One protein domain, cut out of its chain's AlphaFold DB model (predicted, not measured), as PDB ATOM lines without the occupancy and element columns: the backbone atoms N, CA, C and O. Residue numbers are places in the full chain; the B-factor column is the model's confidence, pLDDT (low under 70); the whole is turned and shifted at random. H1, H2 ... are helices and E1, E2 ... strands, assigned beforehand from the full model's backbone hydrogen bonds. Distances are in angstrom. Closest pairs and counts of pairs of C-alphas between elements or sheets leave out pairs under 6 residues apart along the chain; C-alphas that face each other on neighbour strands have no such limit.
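This is residues 10 to 118 of the 119 residues of an uncharacterized protein of Pedobacter roseus (UniProt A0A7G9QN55). A five-stranded sheet, E1 to E5, curls like part of a barrel round one long helix, H1, and leaves the helix's far end, from residue 108 on, sticking out. The sheet is a meander, each strand the antiparallel neighbour of the one before, in the order E1 E2 E3 E4 E5, and H1 follows in the chain. The printed part has 109 residues, mixed in class and compact, with a radius of gyration of the C-alphas of 15.0 A and spans of 44 by 30 by 23 A.

Find C-alpha 10 at (0.203, 7.972, -80.951), where E1 begins; it runs 23.7 A over residues 10 to 18. E2, residues 22 to 34, covers 34.1 A and bends by 60 degrees at residue 27. E3 is residues 41 to 48, 22.7 A; E4 is 63 to 70, 23.7 A; E5 is 77 to 83, 19.9 A. H1, residues 90 to 117, runs 40.8 A to C-alpha 117 at (12.569, -8.215, -77.044).

Look first at the twisted sheet, whose edge strands are E1 and E5. Each successive pair of strands is a hairpin; within hydrogen-bond range are N 14 and O 26 at 2.9 A, N 31 and O 45 at 2.9 A, N 44 and O 66 at 2.8 A, and N 67 and O 80 at 2.8 A. H1 is on one face, giving two layers, helix and sheet. Its closest C-alphas to E1 are Met 95 and Val 16, 6.3 A; to E4, Ser 100 and Ile 66, 6.8 A. E2 and E3 are near H1. In H1 every O i to N i+4 pair is within hydrogen-bond range.

The C-alphas farthest apart, Glu 53 and Asp 73, are 47.5 A apart. The printed part has no cut; the link from E3 to E4 is long, 14 residues. Residues 108 to 118 stand free. Look for pLDDT under 70 at residues 71 to 76 and 115 to 118.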
ATOM      1  N   LYS A  10      -1.152   7.646 -81.381       93.88
ATOM      2  CA  LYS A  10       0.203   7.972 -80.951       93.88
ATOM      3  C   LYS A  10       0.391   9.473 -81.058       93.88
ATOM      4  O   LYS A  10       0.106  10.049 -82.103       93.88
ATOM      5  N   GLU A  11       0.933  10.080 -80.014       95.62
ATOM      6  CA  GLU A  11       1.266  11.503 -79.993       95.62
ATOM      7  C   GLU A  11       2.784  11.689 -79.977       95.62
ATOM      8  O   GLU A  11       3.507  10.971 -79.275       95.62
ATOM      9  N   VAL A  12       3.274  12.617 -80.797       95.25
ATOM     10  CA  VAL A  12       4.690  12.991 -80.915       95.25
ATOM     11  C   VAL A  12       4.849  14.459 -81.221       95.25
ATOM     12  O   VAL A  12       3.989  15.072 -81.835       95.25
ATOM     13  N   ASN A  13       6.017  14.986 -80.869       95.62
ATOM     14  CA  ASN A  13       6.487  16.264 -81.370       95.62
ATOM     15  C   ASN A  13       7.517  16.002 -82.470       95.62
ATOM     16  O   ASN A  13       8.579  15.436 -82.202       95.62
ATOM     17  N   VAL A  14       7.189  16.387 -83.701       95.25
ATOM     18  CA  VAL A  14       8.102  16.307 -84.846       95.25
ATOM     19  C   VAL A  14       8.803  17.649 -84.992       95.25
ATOM     20  O   VAL A  14       8.152  18.689 -85.034       95.25
ATOM     21  N   LEU A  15      10.130  17.635 -85.063       95.06
ATOM     22  CA  LEU A  15      10.909  18.830 -85.366       95.06
ATOM     23  C   LEU A  15      11.033  18.956 -86.884       95.06
ATOM     24  O   LEU A  15      11.518  18.035 -87.542       95.06
ATOM     25  N   VAL A  16      10.584  20.082 -87.427       93.62
ATOM     26  CA  VAL A  16      10.618  20.376 -88.860       93.62
ATOM     27  C   VAL A  16      11.474  21.609 -89.070       93.62
ATOM     28  O   VAL A  16      11.130  22.688 -88.601       93.62
ATOM     29  N   ASP A  17      12.594  21.438 -89.763       93.19
ATOM     30  CA  ASP A  17      13.438  22.554 -90.175       93.19
ATOM     31  C   ASP A  17      12.900  23.133 -91.487       93.19
ATOM     32  O   ASP A  17      12.911  22.471 -92.531       93.19
ATOM     33  N   LEU A  18      12.359  24.346 -91.408       92.12
ATOM     34  CA  LEU A  18      11.812  25.066 -92.547       92.12
ATOM     35  C   LEU A  18      12.714  26.261 -92.872       92.12
ATOM     36  O   LEU A  18      12.997  27.073 -91.983       92.12
ATOM     37  N   PRO A  19      13.110  26.449 -94.146       88.62
ATOM     38  CA  PRO A  19      13.795  27.662 -94.565       88.62
ATOM     39  C   PRO A  19      12.972  28.888 -94.156       88.62
ATOM     40  O   PRO A  19      11.748  28.855 -94.212       88.62
ATOM     41  N   ASP A  20      13.626  29.958 -93.715       89.69
ATOM     42  CA  ASP A  20      12.998  31.223 -93.291       89.69
ATOM     43  C   ASP A  20      12.182  31.182 -91.976       89.69
ATOM     44  O   ASP A  20      11.958  32.234 -91.380       89.69
ATOM     45  N   PHE A  21      11.806  30.001 -91.469       88.38
ATOM     46  CA  PHE A  21      11.081  29.833 -90.193       88.38
ATOM     47  C   PHE A  21      11.908  29.132 -89.104       88.38
ATOM     48  O   PHE A  21      11.546  29.183 -87.927       88.38
ATOM     49  N   GLY A  22      13.027  28.505 -89.476       91.25
ATOM     50  CA  GLY A  22      13.868  27.723 -88.574       91.25
ATOM     51  C   GLY A  22      13.200  26.419 -88.136       91.25
ATOM     52  O   GLY A  22      12.325  25.880 -88.815       91.25
ATOM     53  N   ILE A  23      13.623  25.904 -86.979       93.75
ATOM     54  CA  ILE A  23      13.101  24.648 -86.434       93.75
ATOM     55  C   ILE A  23      11.747  24.898 -85.769       93.75
ATOM     56  O   ILE A  23      11.657  25.522 -84.710       93.75
ATOM     57  N   VAL A  24      10.700  24.337 -86.364       92.38
ATOM     58  CA  VAL A  24       9.335  24.346 -85.841       92.38
ATOM     59  C   VAL A  24       9.056  23.027 -85.126       92.38
ATOM     60  O   VAL A  24       9.336  21.947 -85.643       92.38
ATOM     61  N   THR A  25       8.473  23.103 -83.930       94.00
ATOM     62  CA  THR A  25       7.971  21.919 -83.221       94.00
ATOM     63  C   THR A  25       6.513  21.685 -83.594       94.00
ATOM     64  O   THR A  25       5.656  22.510 -83.286       94.00
ATOM     65  N   LEU A  26       6.227  20.559 -84.245       94.75
ATOM     66  CA  LEU A  26       4.884  20.173 -84.663       94.75
ATOM     67  C   LEU A  26       4.332  19.053 -83.778       94.75
ATOM     68  O   LEU A  26       4.765  17.904 -83.915       94.75
ATOM     69  N   PRO A  27       3.360  19.351 -82.896       95.62
ATOM     70  CA  PRO A  27       2.628  18.318 -82.185       95.62
ATOM     71  C   PRO A  27       1.742  17.566 -83.182       95.62
ATOM     72  O   PRO A  27       0.941  18.157 -83.907       95.62
ATOM     73  N   LEU A  28       1.903  16.251 -83.234       96.38
ATOM     74  CA  LEU A  28       1.295  15.368 -84.214       96.38
ATOM     75  C   LEU A  28       0.661  14.177 -83.500       96.38
ATOM     76  O   LEU A  28       1.337  13.424 -82.796       96.38
ATOM     77  N   ALA A  29      -0.626  13.977 -83.747       96.81
ATOM     78  CA  ALA A  29      -1.334  12.754 -83.415       96.81
ATOM     79  C   ALA A  29      -1.463  11.898 -84.678       96.81
ATOM     80  O   ALA A  29      -1.849  12.403 -85.734       96.81
ATOM     81  N   TYR A  30      -1.162  10.604 -84.598       96.50
ATOM     82  CA  TYR A  30      -1.392   9.693 -85.713       96.50
ATOM     83  C   TYR A  30      -1.818   8.300 -85.267       96.50
ATOM     84  O   TYR A  30      -1.497   7.839 -84.172       96.50
ATOM     85  N   THR A  31      -2.535   7.610 -86.146       95.38
ATOM     86  CA  THR A  31      -2.778   6.166 -86.037       95.38
ATOM     87  C   THR A  31      -1.934   5.438 -87.069       95.38
ATOM     88  O   THR A  31      -1.608   6.006 -88.108       95.38
ATOM     89  N   TRP A  32      -1.572   4.189 -86.787       91.88
ATOM     90  CA  TRP A  32      -0.786   3.350 -87.689       91.88
ATOM     91  C   TRP A  32      -1.486   2.013 -87.881       91.88
ATOM     92  O   TRP A  32      -1.709   1.298 -86.902       91.88
ATOM     93  N   ARG A  33      -1.815   1.669 -89.127       90.25
ATOM     94  CA  ARG A  33      -2.524   0.427 -89.453       90.25
ATOM     95  C   ARG A  33      -1.975  -0.246 -90.701       90.25
ATOM     96  O   ARG A  33      -1.461   0.419 -91.593       90.25
ATOM     97  N   VAL A  34      -2.152  -1.560 -90.778       87.50
ATOM     98  CA  VAL A  34      -1.981  -2.318 -92.024       87.50
ATOM     99  C   VAL A  34      -3.243  -2.142 -92.866       87.50
ATOM    100  O   VAL A  34      -4.353  -2.218 -92.331       87.50
ATOM    101  N   ASP A  35      -3.095  -1.901 -94.165       84.31
ATOM    102  CA  ASP A  35      -4.220  -1.934 -95.095       84.31
ATOM    103  C   ASP A  35      -4.684  -3.387 -95.270       84.31
ATOM    104  O   ASP A  35      -4.004  -4.218 -95.869       84.31
ATOM    105  N   GLY A  36      -5.863  -3.708 -94.733       78.06
ATOM    106  CA  GLY A  36      -6.423  -5.059 -94.802       78.06
ATOM    107  C   GLY A  36      -6.715  -5.541 -96.225       78.06
ATOM    108  O   GLY A  36      -6.810  -6.747 -96.440       78.06
ATOM    109  N   ASN A  37      -6.829  -4.627 -97.193       82.31
ATOM    110  CA  ASN A  37      -7.053  -4.968 -98.598       82.31
ATOM    111  C   ASN A  37      -5.744  -5.165 -99.374       82.31
ATOM    112  O   ASN A  37      -5.769  -5.713-100.477       82.31
ATOM    113  N   ARG A  38      -4.614  -4.685 -98.841       79.56
ATOM    114  CA  ARG A  38      -3.314  -4.660 -99.523       79.56
ATOM    115  C   ARG A  38      -2.212  -5.100 -98.554       79.56
ATOM    116  O   ARG A  38      -1.673  -4.269 -97.821       79.56
ATOM    117  N   PRO A  39      -1.863  -6.399 -98.538       78.38
ATOM    118  CA  PRO A  39      -0.736  -6.895 -97.755       78.38
ATOM    119  C   PRO A  39       0.536  -6.079 -98.035       78.38
ATOM    120  O   PRO A  39       0.767  -5.663 -99.165       78.38
ATOM    121  N   GLY A  40       1.330  -5.806 -96.997       78.94
ATOM    122  CA  GLY A  40       2.561  -5.009 -97.120       78.94
ATOM    123  C   GLY A  40       2.355  -3.491 -97.208       78.94
ATOM    124  O   GLY A  40       3.335  -2.746 -97.189       78.94
ATOM    125  N   VAL A  41       1.106  -3.012 -97.247       87.31
ATOM    126  CA  VAL A  41       0.788  -1.581 -97.225       87.31
ATOM    127  C   VAL A  41       0.407  -1.139 -95.815       87.31
ATOM    128  O   VAL A  41      -0.441  -1.740 -95.154       87.31
ATOM    129  N   TYR A  42       1.014  -0.046 -95.366       89.81
ATOM    130  CA  TYR A  42       0.718   0.607 -94.098       89.81
ATOM    131  C   TYR A  42       0.133   1.990 -94.341       89.81
ATOM    132  O   TYR A  42       0.576   2.714 -95.232       89.81
ATOM    133  N   VAL A  43      -0.842   2.375 -93.528       92.75
ATOM    134  CA  VAL A  43      -1.492   3.683 -93.596       92.75
ATOM    135  C   VAL A  43      -1.352   4.383 -92.253       92.75
ATOM    136  O   VAL A  43      -1.733   3.835 -91.214       92.75
ATOM    137  N   ALA A  44      -0.836   5.608 -92.295       94.69
ATOM    138  CA  ALA A  44      -0.796   6.527 -91.176       94.69
ATOM    139  C   ALA A  44      -1.831   7.639 -91.369       94.69
ATOM    140  O   ALA A  44      -1.697   8.449 -92.284       94.69
ATOM    141  N   SER A  45      -2.846   7.705 -90.508       95.25
ATOM    142  CA  SER A  45      -3.786   8.837 -90.486       95.25
ATOM    143  C   SER A  45      -3.309   9.851 -89.462       95.25
ATOM    144  O   SER A  45      -3.208   9.512 -88.283       95.25
ATOM    145  N   CYS A  46      -3.002  11.061 -89.917       95.75
ATOM    146  CA  CYS A  46      -2.240  12.065 -89.188       95.75
ATOM    147  C   CYS A  46      -3.057  13.336 -88.958       95.75
ATOM    148  O   CYS A  46      -3.828  13.754 -89.823       95.75
ATOM    149  N   LYS A  47      -2.844  13.970 -87.804       95.25
ATOM    150  CA  LYS A  47      -3.409  15.267 -87.445       95.25
ATOM    151  C   LYS A  47      -2.388  16.120 -86.698       95.25
ATOM    152  O   LYS A  47      -1.882  15.714 -85.653       95.25
ATOM    153  N   ILE A  48      -2.118  17.316 -87.206       94.81
ATOM    154  CA  ILE A  48      -1.317  18.337 -86.527       94.81
ATOM    155  C   ILE A  48      -2.189  19.022 -85.474       94.81
ATOM    156  O   ILE A  48      -3.279  19.514 -85.765       94.81
ATOM    157  N   MET A  49      -1.696  19.050 -84.241       94.12
ATOM    158  CA  MET A  49      -2.421  19.471 -83.041       94.12
ATOM    159  C   MET A  49      -2.044  20.898 -82.620       94.12
ATOM    160  O   MET A  49      -1.765  21.162 -81.454       94.12
ATOM    161  N   LEU A  50      -2.008  21.823 -83.581       89.81
ATOM    162  CA  LEU A  50      -1.846  23.254 -83.307       89.81
ATOM    163  C   LEU A  50      -3.212  23.899 -83.045       89.81
ATOM    164  O   LEU A  50      -4.210  23.523 -83.667       89.81
ATOM    165  N   SER A  51      -3.269  24.882 -82.141       83.94
ATOM    166  CA  SER A  51      -4.477  25.692 -81.960       83.94
ATOM    167  C   SER A  51      -4.731  26.545 -83.205       83.94
ATOM    168  O   SER A  51      -3.792  26.982 -83.869       83.94
ATOM    169  N   THR A  52      -6.000  26.812 -83.514       76.56
ATOM    170  CA  THR A  52      -6.403  27.624 -84.678       76.56
ATOM    171  C   THR A  52      -5.814  29.033 -84.657       76.56
ATOM    172  O   THR A  52      -5.547  29.594 -85.708       76.56
ATOM    173  N   GLU A  53      -5.566  29.588 -83.471       77.62
ATOM    174  CA  GLU A  53      -4.940  30.907 -83.291       77.62
ATOM    175  C   GLU A  53      -3.433  30.913 -83.591       77.62
ATOM    176  O   GLU A  53      -2.867  31.969 -83.851       77.62
ATOM    177  N   ASN A  54      -2.785  29.743 -83.579       78.00
ATOM    178  CA  ASN A  54      -1.344  29.580 -83.783       78.00
ATOM    179  C   ASN A  54      -1.027  28.770 -85.050       78.00
ATOM    180  O   ASN A  54       0.057  28.191 -85.155       78.00
ATOM    181  N   GLN A  55      -1.966  28.671 -85.997       84.31
ATOM    182  CA  GLN A  55      -1.679  28.012 -87.266       84.31
ATOM    183  C   GLN A  55      -0.819  28.925 -88.140       84.31
ATOM    184  O   GLN A  55      -1.235  30.041 -88.457       84.31
ATOM    185  N   PRO A  56       0.379  28.475 -88.541       88.69
ATOM    186  CA  PRO A  56       1.203  29.260 -89.435       88.69
ATOM    187  C   PRO A  56       0.569  29.307 -90.828       88.69
ATOM    188  O   PRO A  56      -0.015  28.328 -91.282       88.69
ATOM    189  N   GLU A  57       0.742  30.423 -91.537       89.25
ATOM    190  CA  GLU A  57       0.135  30.652 -92.862       89.25
ATOM    191  C   GLU A  57       0.551  29.619 -93.916       89.25
ATOM    192  O   GLU A  57      -0.150  29.388 -94.899       89.25
ATOM    193  N   TRP A  58       1.700  28.972 -93.721       91.25
ATOM    194  CA  TRP A  58       2.163  27.911 -94.600       91.25
ATOM    195  C   TRP A  58       1.495  26.554 -94.339       91.25
ATOM    196  O   TRP A  58       1.697  25.626 -95.120       91.25
ATOM    197  N   LEU A  59       0.714  26.390 -93.270       90.75
ATOM    198  CA  LEU A  59       0.035  25.137 -92.945       90.75
ATOM    199  C   LEU A  59      -1.355  25.089 -93.592       90.75
ATOM    200  O   LEU A  59      -2.345  25.495 -92.994       90.75
ATOM    201  N   TYR A  60      -1.423  24.553 -94.810       88.69
ATOM    202  CA  TYR A  60      -2.659  24.504 -95.602       88.69
ATOM    203  C   TYR A  60      -3.665  23.475 -95.086       88.69
ATOM    204  O   TYR A  60      -4.854  23.762 -94.987       88.69
ATOM    205  N   THR A  61      -3.189  22.288 -94.713       90.31
ATOM    206  CA  THR A  61      -4.010  21.290 -94.027       90.31
ATOM    207  C   THR A  61      -3.352  20.804 -92.746       90.31
ATOM    208  O   THR A  61      -2.131  20.701 -92.635       90.31
ATOM    209  N   SER A  62      -4.184  20.486 -91.761       91.75
ATOM    210  CA  SER A  62      -3.754  19.864 -90.510       91.75
ATOM    211  C   SER A  62      -4.015  18.363 -90.488       91.75
ATOM    212  O   SER A  62      -3.500  17.695 -89.599       91.75
ATOM    213  N   THR A  63      -4.801  17.823 -91.426       93.69
ATOM    214  CA  THR A  63      -5.197  16.411 -91.441       93.69
ATOM    215  C   THR A  63      -4.832  15.784 -92.776       93.69
ATOM    216  O   THR A  63      -5.232  16.261 -93.831       93.69
ATOM    217  N   PHE A  64      -4.075  14.694 -92.735       94.25
ATOM    218  CA  PHE A  64      -3.585  14.027 -93.937       94.25
ATOM    219  C   PHE A  64      -3.344  12.544 -93.674       94.25
ATOM    220  O   PHE A  64      -3.204  12.101 -92.532       94.25
ATOM    221  N   ASN A  65      -3.306  11.756 -94.742       93.62
ATOM    222  CA  ASN A  65      -2.986  10.337 -94.688       93.62
ATOM    223  C   ASN A  65      -1.675  10.077 -95.413       93.62
ATOM    224  O   ASN A  65      -1.414  10.668 -96.456       93.62
ATOM    225  N   ILE A  66      -0.872   9.159 -94.891       94.56
ATOM    226  CA  ILE A  66       0.347   8.703 -95.546       94.56
ATOM    227  C   ILE A  66       0.247   7.204 -95.756       94.56
ATOM    228  O   ILE A  66      -0.022   6.455 -94.820       94.56
ATOM    229  N   THR A  67       0.471   6.771 -96.985       93.38
ATOM    230  CA  THR A  67       0.498   5.365 -97.367       93.38
ATOM    231  C   THR A  67       1.930   4.959 -97.668       93.38
ATOM    232  O   THR A  67       2.584   5.577 -98.505       93.38
ATOM    233  N   TYR A  68       2.392   3.902 -97.010       91.00
ATOM    234  CA  TYR A  68       3.688   3.273 -97.231       91.00
ATOM    235  C   TYR A  68       3.448   1.905 -97.855       91.00
ATOM    236  O   TYR A  68       2.867   1.033 -97.215       91.00
ATOM    237  N   GLY A  69       3.873   1.721 -99.098       87.25
ATOM    238  CA  GLY A  69       3.857   0.431 -99.776       87.25
ATOM    239  C   GLY A  69       5.270  -0.109 -99.939       87.25
ATOM    240  O   GLY A  69       6.201   0.653-100.200       87.25
ATOM    241  N   GLN A  70       5.419  -1.420 -99.821       76.94
ATOM    242  CA  GLN A  70       6.626  -2.131-100.219       76.94
ATOM    243  C   GLN A  70       6.214  -3.219-101.209       76.94
ATOM    244  O   GLN A  70       5.255  -3.940-100.950       76.94
ATOM    245  N   ASN A  71       6.893  -3.295-102.353       66.38
ATOM    246  CA  ASN A  71       6.684  -4.401-103.283       66.38
ATOM    247  C   ASN A  71       7.545  -5.589-102.846       66.38
ATOM    248  O   ASN A  71       8.725  -5.414-102.553       66.38
ATOM    249  N   ASP A  72       6.972  -6.793-102.845       59.81
ATOM    250  CA  ASP A  72       7.673  -8.014-102.416       59.81
ATOM    251  C   ASP A  72       8.861  -8.380-103.333       59.81
ATOM    252  O   ASP A  72       9.824  -8.993-102.880       59.81
ATOM    253  N   ASP A  73       8.835  -7.945-104.600       59.00
ATOM    254  CA  ASP A  73       9.830  -8.309-105.624       59.00
ATOM    255  C   ASP A  73      10.903  -7.241-105.894       59.00
ATOM    256  O   ASP A  73      11.852  -7.475-106.646       59.00
ATOM    257  N   SER A  74      10.791  -6.045-105.314       51.66
ATOM    258  CA  SER A  74      11.798  -5.002-105.493       51.66
ATOM    259  C   SER A  74      12.002  -4.237-104.200       51.66
ATOM    260  O   SER A  74      11.056  -3.907-103.497       51.66
ATOM    261  N   ASN A  75      13.248  -3.871-103.901       60.22
ATOM    262  CA  ASN A  75      13.597  -2.978-102.789       60.22
ATOM    263  C   ASN A  75      13.002  -1.551-102.940       60.22
ATOM    264  O   ASN A  75      13.535  -0.593-102.386       60.22
ATOM    265  N   ALA A  76      11.941  -1.377-103.732       61.47
ATOM    266  CA  ALA A  76      11.245  -0.131-103.957       61.47
ATOM    267  C   ALA A  76      10.181   0.077-102.871       61.47
ATOM    268  O   ALA A  76       9.202  -0.666-102.764       61.47
ATOM    269  N   SER A  77      10.368   1.132-102.083       76.00
ATOM    270  CA  SER A  77       9.349   1.670-101.189       76.00
ATOM    271  C   SER A  77       8.568   2.772-101.900       76.00
ATOM    272  O   SER A  77       9.169   3.706-102.433       76.00
ATOM    273  N   MET A  78       7.242   2.702-101.862       82.31
ATOM    274  CA  MET A  78       6.366   3.784-102.300       82.31
ATOM    275  C   MET A  78       5.837   4.536-101.083       82.31
ATOM    276  O   MET A  78       5.346   3.924-100.135       82.31
ATOM    277  N   VAL A  79       5.891   5.864-101.139       86.75
ATOM    278  CA  VAL A  79       5.268   6.749-100.154       86.75
ATOM    279  C   VAL A  79       4.312   7.670-100.891       86.75
ATOM    280  O   VAL A  79       4.700   8.319-101.858       86.75
ATOM    281  N   SER A  80       3.063   7.717-100.444       87.25
ATOM    282  CA  SER A  80       2.052   8.631-100.970       87.25
ATOM    283  C   SER A  80       1.425   9.397 -99.817       87.25
ATOM    284  O   SER A  80       0.989   8.786 -98.842       87.25
ATOM    285  N   VAL A  81       1.402  10.723 -99.921       86.88
ATOM    286  CA  VAL A  81       0.718  11.598 -98.969       86.88
ATOM    287  C   VAL A  81      -0.566  12.093 -99.622       86.88
ATOM    288  O   VAL A  81      -0.542  12.590-100.745       86.88
ATOM    289  N   CYS A  82      -1.688  11.925 -98.932       85.50
ATOM    290  CA  CYS A  82      -3.004  12.364 -99.372       85.50
ATOM    291  C   CYS A  82      -3.543  13.394 -98.385       85.50
ATOM    292  O   CYS A  82      -3.768  13.087 -97.209       85.50
ATOM    293  N   THR A  83      -3.778  14.598 -98.881       83.19
ATOM    294  CA  THR A  83      -4.375  15.720 -98.161       83.19
ATOM    295  C   THR A  83      -5.808  15.945 -98.649       83.19
ATOM    296  O   THR A  83      -6.207  15.454 -99.705       83.19
ATOM    297  N   ASP A  84      -6.607  16.669 -97.873       79.94
ATOM    298  CA  ASP A  84      -7.930  17.158 -98.285       79.94
ATOM    299  C   ASP A  84      -7.855  18.386 -99.211       79.94
ATOM    300  O   ASP A  84      -8.840  18.734 -99.860       79.94
ATOM    301  N   GLN A  85      -6.684  19.022 -99.291       76.31
ATOM    302  CA  GLN A  85      -6.402  20.166-100.154       76.31
ATOM    303  C   GLN A  85      -5.062  19.982-100.867       76.31
ATOM    304  O   GLN A  85      -4.053  19.684-100.225       76.31
ATOM    305  N   GLU A  86      -5.030  20.202-102.180       74.62
ATOM    306  CA  GLU A  86      -3.766  20.323-102.907       74.62
ATOM    307  C   GLU A  86      -3.067  21.621-102.479       74.62
ATOM    308  O   GLU A  86      -3.661  22.701-102.525       74.62
ATOM    309  N   SER A  87      -1.808  21.522-102.049       77.56
ATOM    310  CA  SER A  87      -0.988  22.688-101.729       77.56
ATOM    311  C   SER A  87       0.109  22.862-102.769       77.56
ATOM    312  O   SER A  87       0.737  21.911-103.219       77.56
ATOM    313  N   THR A  88       0.370  24.112-103.137       82.06
ATOM    314  CA  THR A  88       1.583  24.502-103.869       82.06
ATOM    315  C   THR A  88       2.592  25.191-102.948       82.06
ATOM    316  O   THR A  88       3.643  25.653-103.401       82.06
ATOM    317  N   ASN A  89       2.294  25.282-101.645       90.44
ATOM    318  CA  ASN A  89       3.171  25.928-100.682       90.44
ATOM    319  C   ASN A  89       4.339  25.003-100.328       90.44
ATOM    320  O   ASN A  89       4.172  23.973 -99.678       90.44
ATOM    321  N   ARG A  90       5.550  25.421-100.706       91.56
ATOM    322  CA  ARG A  90       6.777  24.640-100.497       91.56
ATOM    323  C   ARG A  90       7.002  24.209 -99.046       91.56
ATOM    324  O   ARG A  90       7.513  23.120 -98.823       91.56
ATOM    325  N   TYR A  91       6.643  25.037 -98.066       94.44
ATOM    326  CA  TYR A  91       6.875  24.718 -96.657       94.44
ATOM    327  C   TYR A  91       5.864  23.695 -96.145       94.44
ATOM    328  O   TYR A  91       6.225  22.836 -95.342       94.44
ATOM    329  N   HIS A  92       4.627  23.743 -96.650       93.50
ATOM    330  CA  HIS A  92       3.636  22.703 -96.400       93.50
ATOM    331  C   HIS A  92       4.132  21.348 -96.909       93.50
ATOM    332  O   HIS A  92       4.190  20.381 -96.153       93.50
ATOM    333  N   GLU A  93       4.581  21.309 -98.164       93.12
ATOM    334  CA  GLU A  93       5.099  20.096 -98.800       93.12
ATOM    335  C   GLU A  93       6.361  19.566 -98.099       93.12
ATOM    336  O   GLU A  93       6.490  18.363 -97.850       93.12
ATOM    337  N   MET A  94       7.277  20.454 -97.694       94.00
ATOM    338  CA  MET A  94       8.447  20.081 -96.891       94.00
ATOM    339  C   MET A  94       8.048  19.481 -95.544       94.00
ATOM    340  O   MET A  94       8.589  18.447 -95.146       94.00
ATOM    341  N   MET A  95       7.086  20.094 -94.854       94.94
ATOM    342  CA  MET A  95       6.557  19.571 -93.600       94.94
ATOM    343  C   MET A  95       5.971  18.168 -93.793       94.94
ATOM    344  O   MET A  95       6.346  17.260 -93.051       94.94
ATOM    345  N   LEU A  96       5.126  17.958 -94.810       94.94
ATOM    346  CA  LEU A  96       4.542  16.645 -95.110       94.94
ATOM    347  C   LEU A  96       5.626  15.591 -95.379       94.94
ATOM    348  O   LEU A  96       5.548  14.471 -94.867       94.94
ATOM    349  N   SER A  97       6.666  15.957 -96.132       94.06
ATOM    350  CA  SER A  97       7.805  15.086 -96.439       94.06
ATOM    351  C   SER A  97       8.594  14.681 -95.185       94.06
ATOM    352  O   SER A  97       8.881  13.495 -94.972       94.06
ATOM    353  N   ILE A  98       8.898  15.649 -94.314       95.06
ATOM    354  CA  ILE A  98       9.632  15.420 -93.061       95.06
ATOM    355  C   ILE A  98       8.799  14.570 -92.100       95.06
ATOM    356  O   ILE A  98       9.303  13.579 -91.566       95.06
ATOM    357  N   VAL A  99       7.521  14.907 -91.910       95.75
ATOM    358  CA  VAL A  99       6.614  14.145 -91.038       95.75
ATOM    359  C   VAL A  99       6.465  12.706 -91.526       95.75
ATOM    360  O   VAL A  99       6.538  11.778 -90.721       95.75
ATOM    361  N   SER A 100       6.323  12.501 -92.835       95.06
ATOM    362  CA  SER A 100       6.266  11.166 -93.432       95.06
ATOM    363  C   SER A 100       7.521  10.342 -93.132       95.06
ATOM    364  O   SER A 100       7.451   9.239 -92.583       95.06
ATOM    365  N   SER A 101       8.697  10.917 -93.375       94.06
ATOM    366  CA  SER A 101       9.971  10.248 -93.090       94.06
ATOM    367  C   SER A 101      10.127   9.920 -91.602       94.06
ATOM    368  O   SER A 101      10.542   8.817 -91.243       94.06
ATOM    369  N   TYR A 102       9.741  10.851 -90.725       95.12
ATOM    370  CA  TYR A 102       9.785  10.666 -89.277       95.12
ATOM    371  C   TYR A 102       8.901   9.501 -88.816       95.12
ATOM    372  O   TYR A 102       9.366   8.639 -88.067       95.12
ATOM    373  N   ILE A 103       7.641   9.450 -89.267       94.31
ATOM    374  CA  ILE A 103       6.714   8.370 -88.900       94.31
ATOM    375  C   ILE A 103       7.289   7.026 -89.340       94.31
ATOM    376  O   ILE A 103       7.327   6.094 -88.536       94.31
ATOM    377  N   LYS A 104       7.782   6.930 -90.581       92.06
ATOM    378  CA  LYS A 104       8.356   5.684 -91.099       92.06
ATOM    379  C   LYS A 104       9.526   5.200 -90.245       92.06
ATOM    380  O   LYS A 104       9.507   4.065 -89.777       92.06
ATOM    381  N   LEU A 105      10.493   6.077 -89.971       92.12
ATOM    382  CA  LEU A 105      11.654   5.755 -89.135       92.12
ATOM    383  C   LEU A 105      11.249   5.322 -87.724       92.12
ATOM    384  O   LEU A 105      11.809   4.367 -87.180       92.12
ATOM    385  N   ARG A 106      10.267   6.002 -87.126       92.44
ATOM    386  CA  ARG A 106       9.780   5.674 -85.786       92.44
ATOM    387  C   ARG A 106       9.137   4.291 -85.740       92.44
ATOM    388  O   ARG A 106       9.447   3.513 -84.841       92.44
ATOM    389  N   GLU A 107       8.255   3.980 -86.681       91.81
ATOM    390  CA  GLU A 107       7.563   2.688 -86.715       91.81
ATOM    391  C   GLU A 107       8.513   1.534 -87.046       91.81
ATOM    392  O   GLU A 107       8.445   0.485 -86.401       91.81
ATOM    393  N   ASP A 108       9.462   1.745 -87.959       89.00
ATOM    394  CA  ASP A 108      10.495   0.752 -88.263       89.00
ATOM    395  C   ASP A 108      11.381   0.487 -87.031       89.00
ATOM    396  O   ASP A 108      11.656  -0.664 -86.689       89.00
ATOM    397  N   SER A 109      11.756   1.535 -86.288       88.44
ATOM    398  CA  SER A 109      12.515   1.413 -85.036       88.44
ATOM    399  C   SER A 109      11.746   0.655 -83.943       88.44
ATOM    400  O   SER A 109      12.313  -0.207 -83.258       88.44
ATOM    401  N   LEU A 110      10.444   0.920 -83.796       87.25
ATOM    402  CA  LEU A 110       9.580   0.202 -82.854       87.25
ATOM    403  C   LEU A 110       9.449  -1.280 -83.228       87.25
ATOM    404  O   LEU A 110       9.551  -2.136 -82.349       87.25
ATOM    405  N   CYS A 111       9.285  -1.588 -84.518       82.62
ATOM    406  CA  CYS A 111       9.226  -2.960 -85.022       82.62
ATOM    407  C   CYS A 111      10.521  -3.730 -84.709       82.62
ATOM    408  O   CYS A 111      10.477  -4.818 -84.131       82.62
ATOM    409  N   LEU A 112      11.681  -3.127 -84.991       78.31
ATOM    410  CA  LEU A 112      12.990  -3.710 -84.673       78.31
ATOM    411  C   LEU A 112      13.175  -3.940 -83.167       78.31
ATOM    412  O   LEU A 112      13.733  -4.955 -82.750       78.31
ATOM    413  N   THR A 113      12.703  -3.011 -82.336       79.25
ATOM    414  CA  THR A 113      12.789  -3.133 -80.872       79.25
ATOM    415  C   THR A 113      11.916  -4.280 -80.358       79.25
ATOM    416  O   THR A 113      12.365  -5.067 -79.528       79.25
ATOM    417  N   GLN A 114      10.700  -4.436 -80.889       72.56
ATOM    418  CA  GLN A 114       9.811  -5.552 -80.544       72.56
ATOM    419  C   GLN A 114      10.403  -6.907 -80.942       72.56
ATOM    420  O   GLN A 114      10.322  -7.855 -80.162       72.56
ATOM    421  N   GLN A 115      11.044  -6.996 -82.110       69.81
ATOM    422  CA  GLN A 115      11.725  -8.219 -82.543       69.81
ATOM    423  C   GLN A 115      12.860  -8.601 -81.591       69.81
ATOM    424  O   GLN A 115      12.964  -9.761 -81.212       69.81
ATOM    425  N   LYS A 116      13.665  -7.630 -81.140       68.06
ATOM    426  CA  LYS A 116      14.767  -7.876 -80.193       68.06
ATOM    427  C   LYS A 116      14.305  -8.320 -78.805       68.06
ATOM    428  O   LYS A 116      15.023  -9.061 -78.156       68.06
ATOM    429  N   LEU A 117      13.144  -7.853 -78.349       63.75
ATOM    430  CA  LEU A 117      12.569  -8.215 -77.044       63.75
ATOM    431  C   LEU A 117      11.822  -9.559 -77.058       63.75
ATOM    432  O   LEU A 117      11.412 -10.034 -76.004       63.75
ATOM    433  N   SER A 118      11.607 -10.142 -78.241       57.41
ATOM    434  CA  SER A 118      10.903 -11.419 -78.426       57.41
ATOM    435  C   SER A 118      11.855 -12.621 -78.561       57.41
ATOM    436  O   SER A 118      11.395 -13.714 -78.892       57.41
TER     437      SER A 118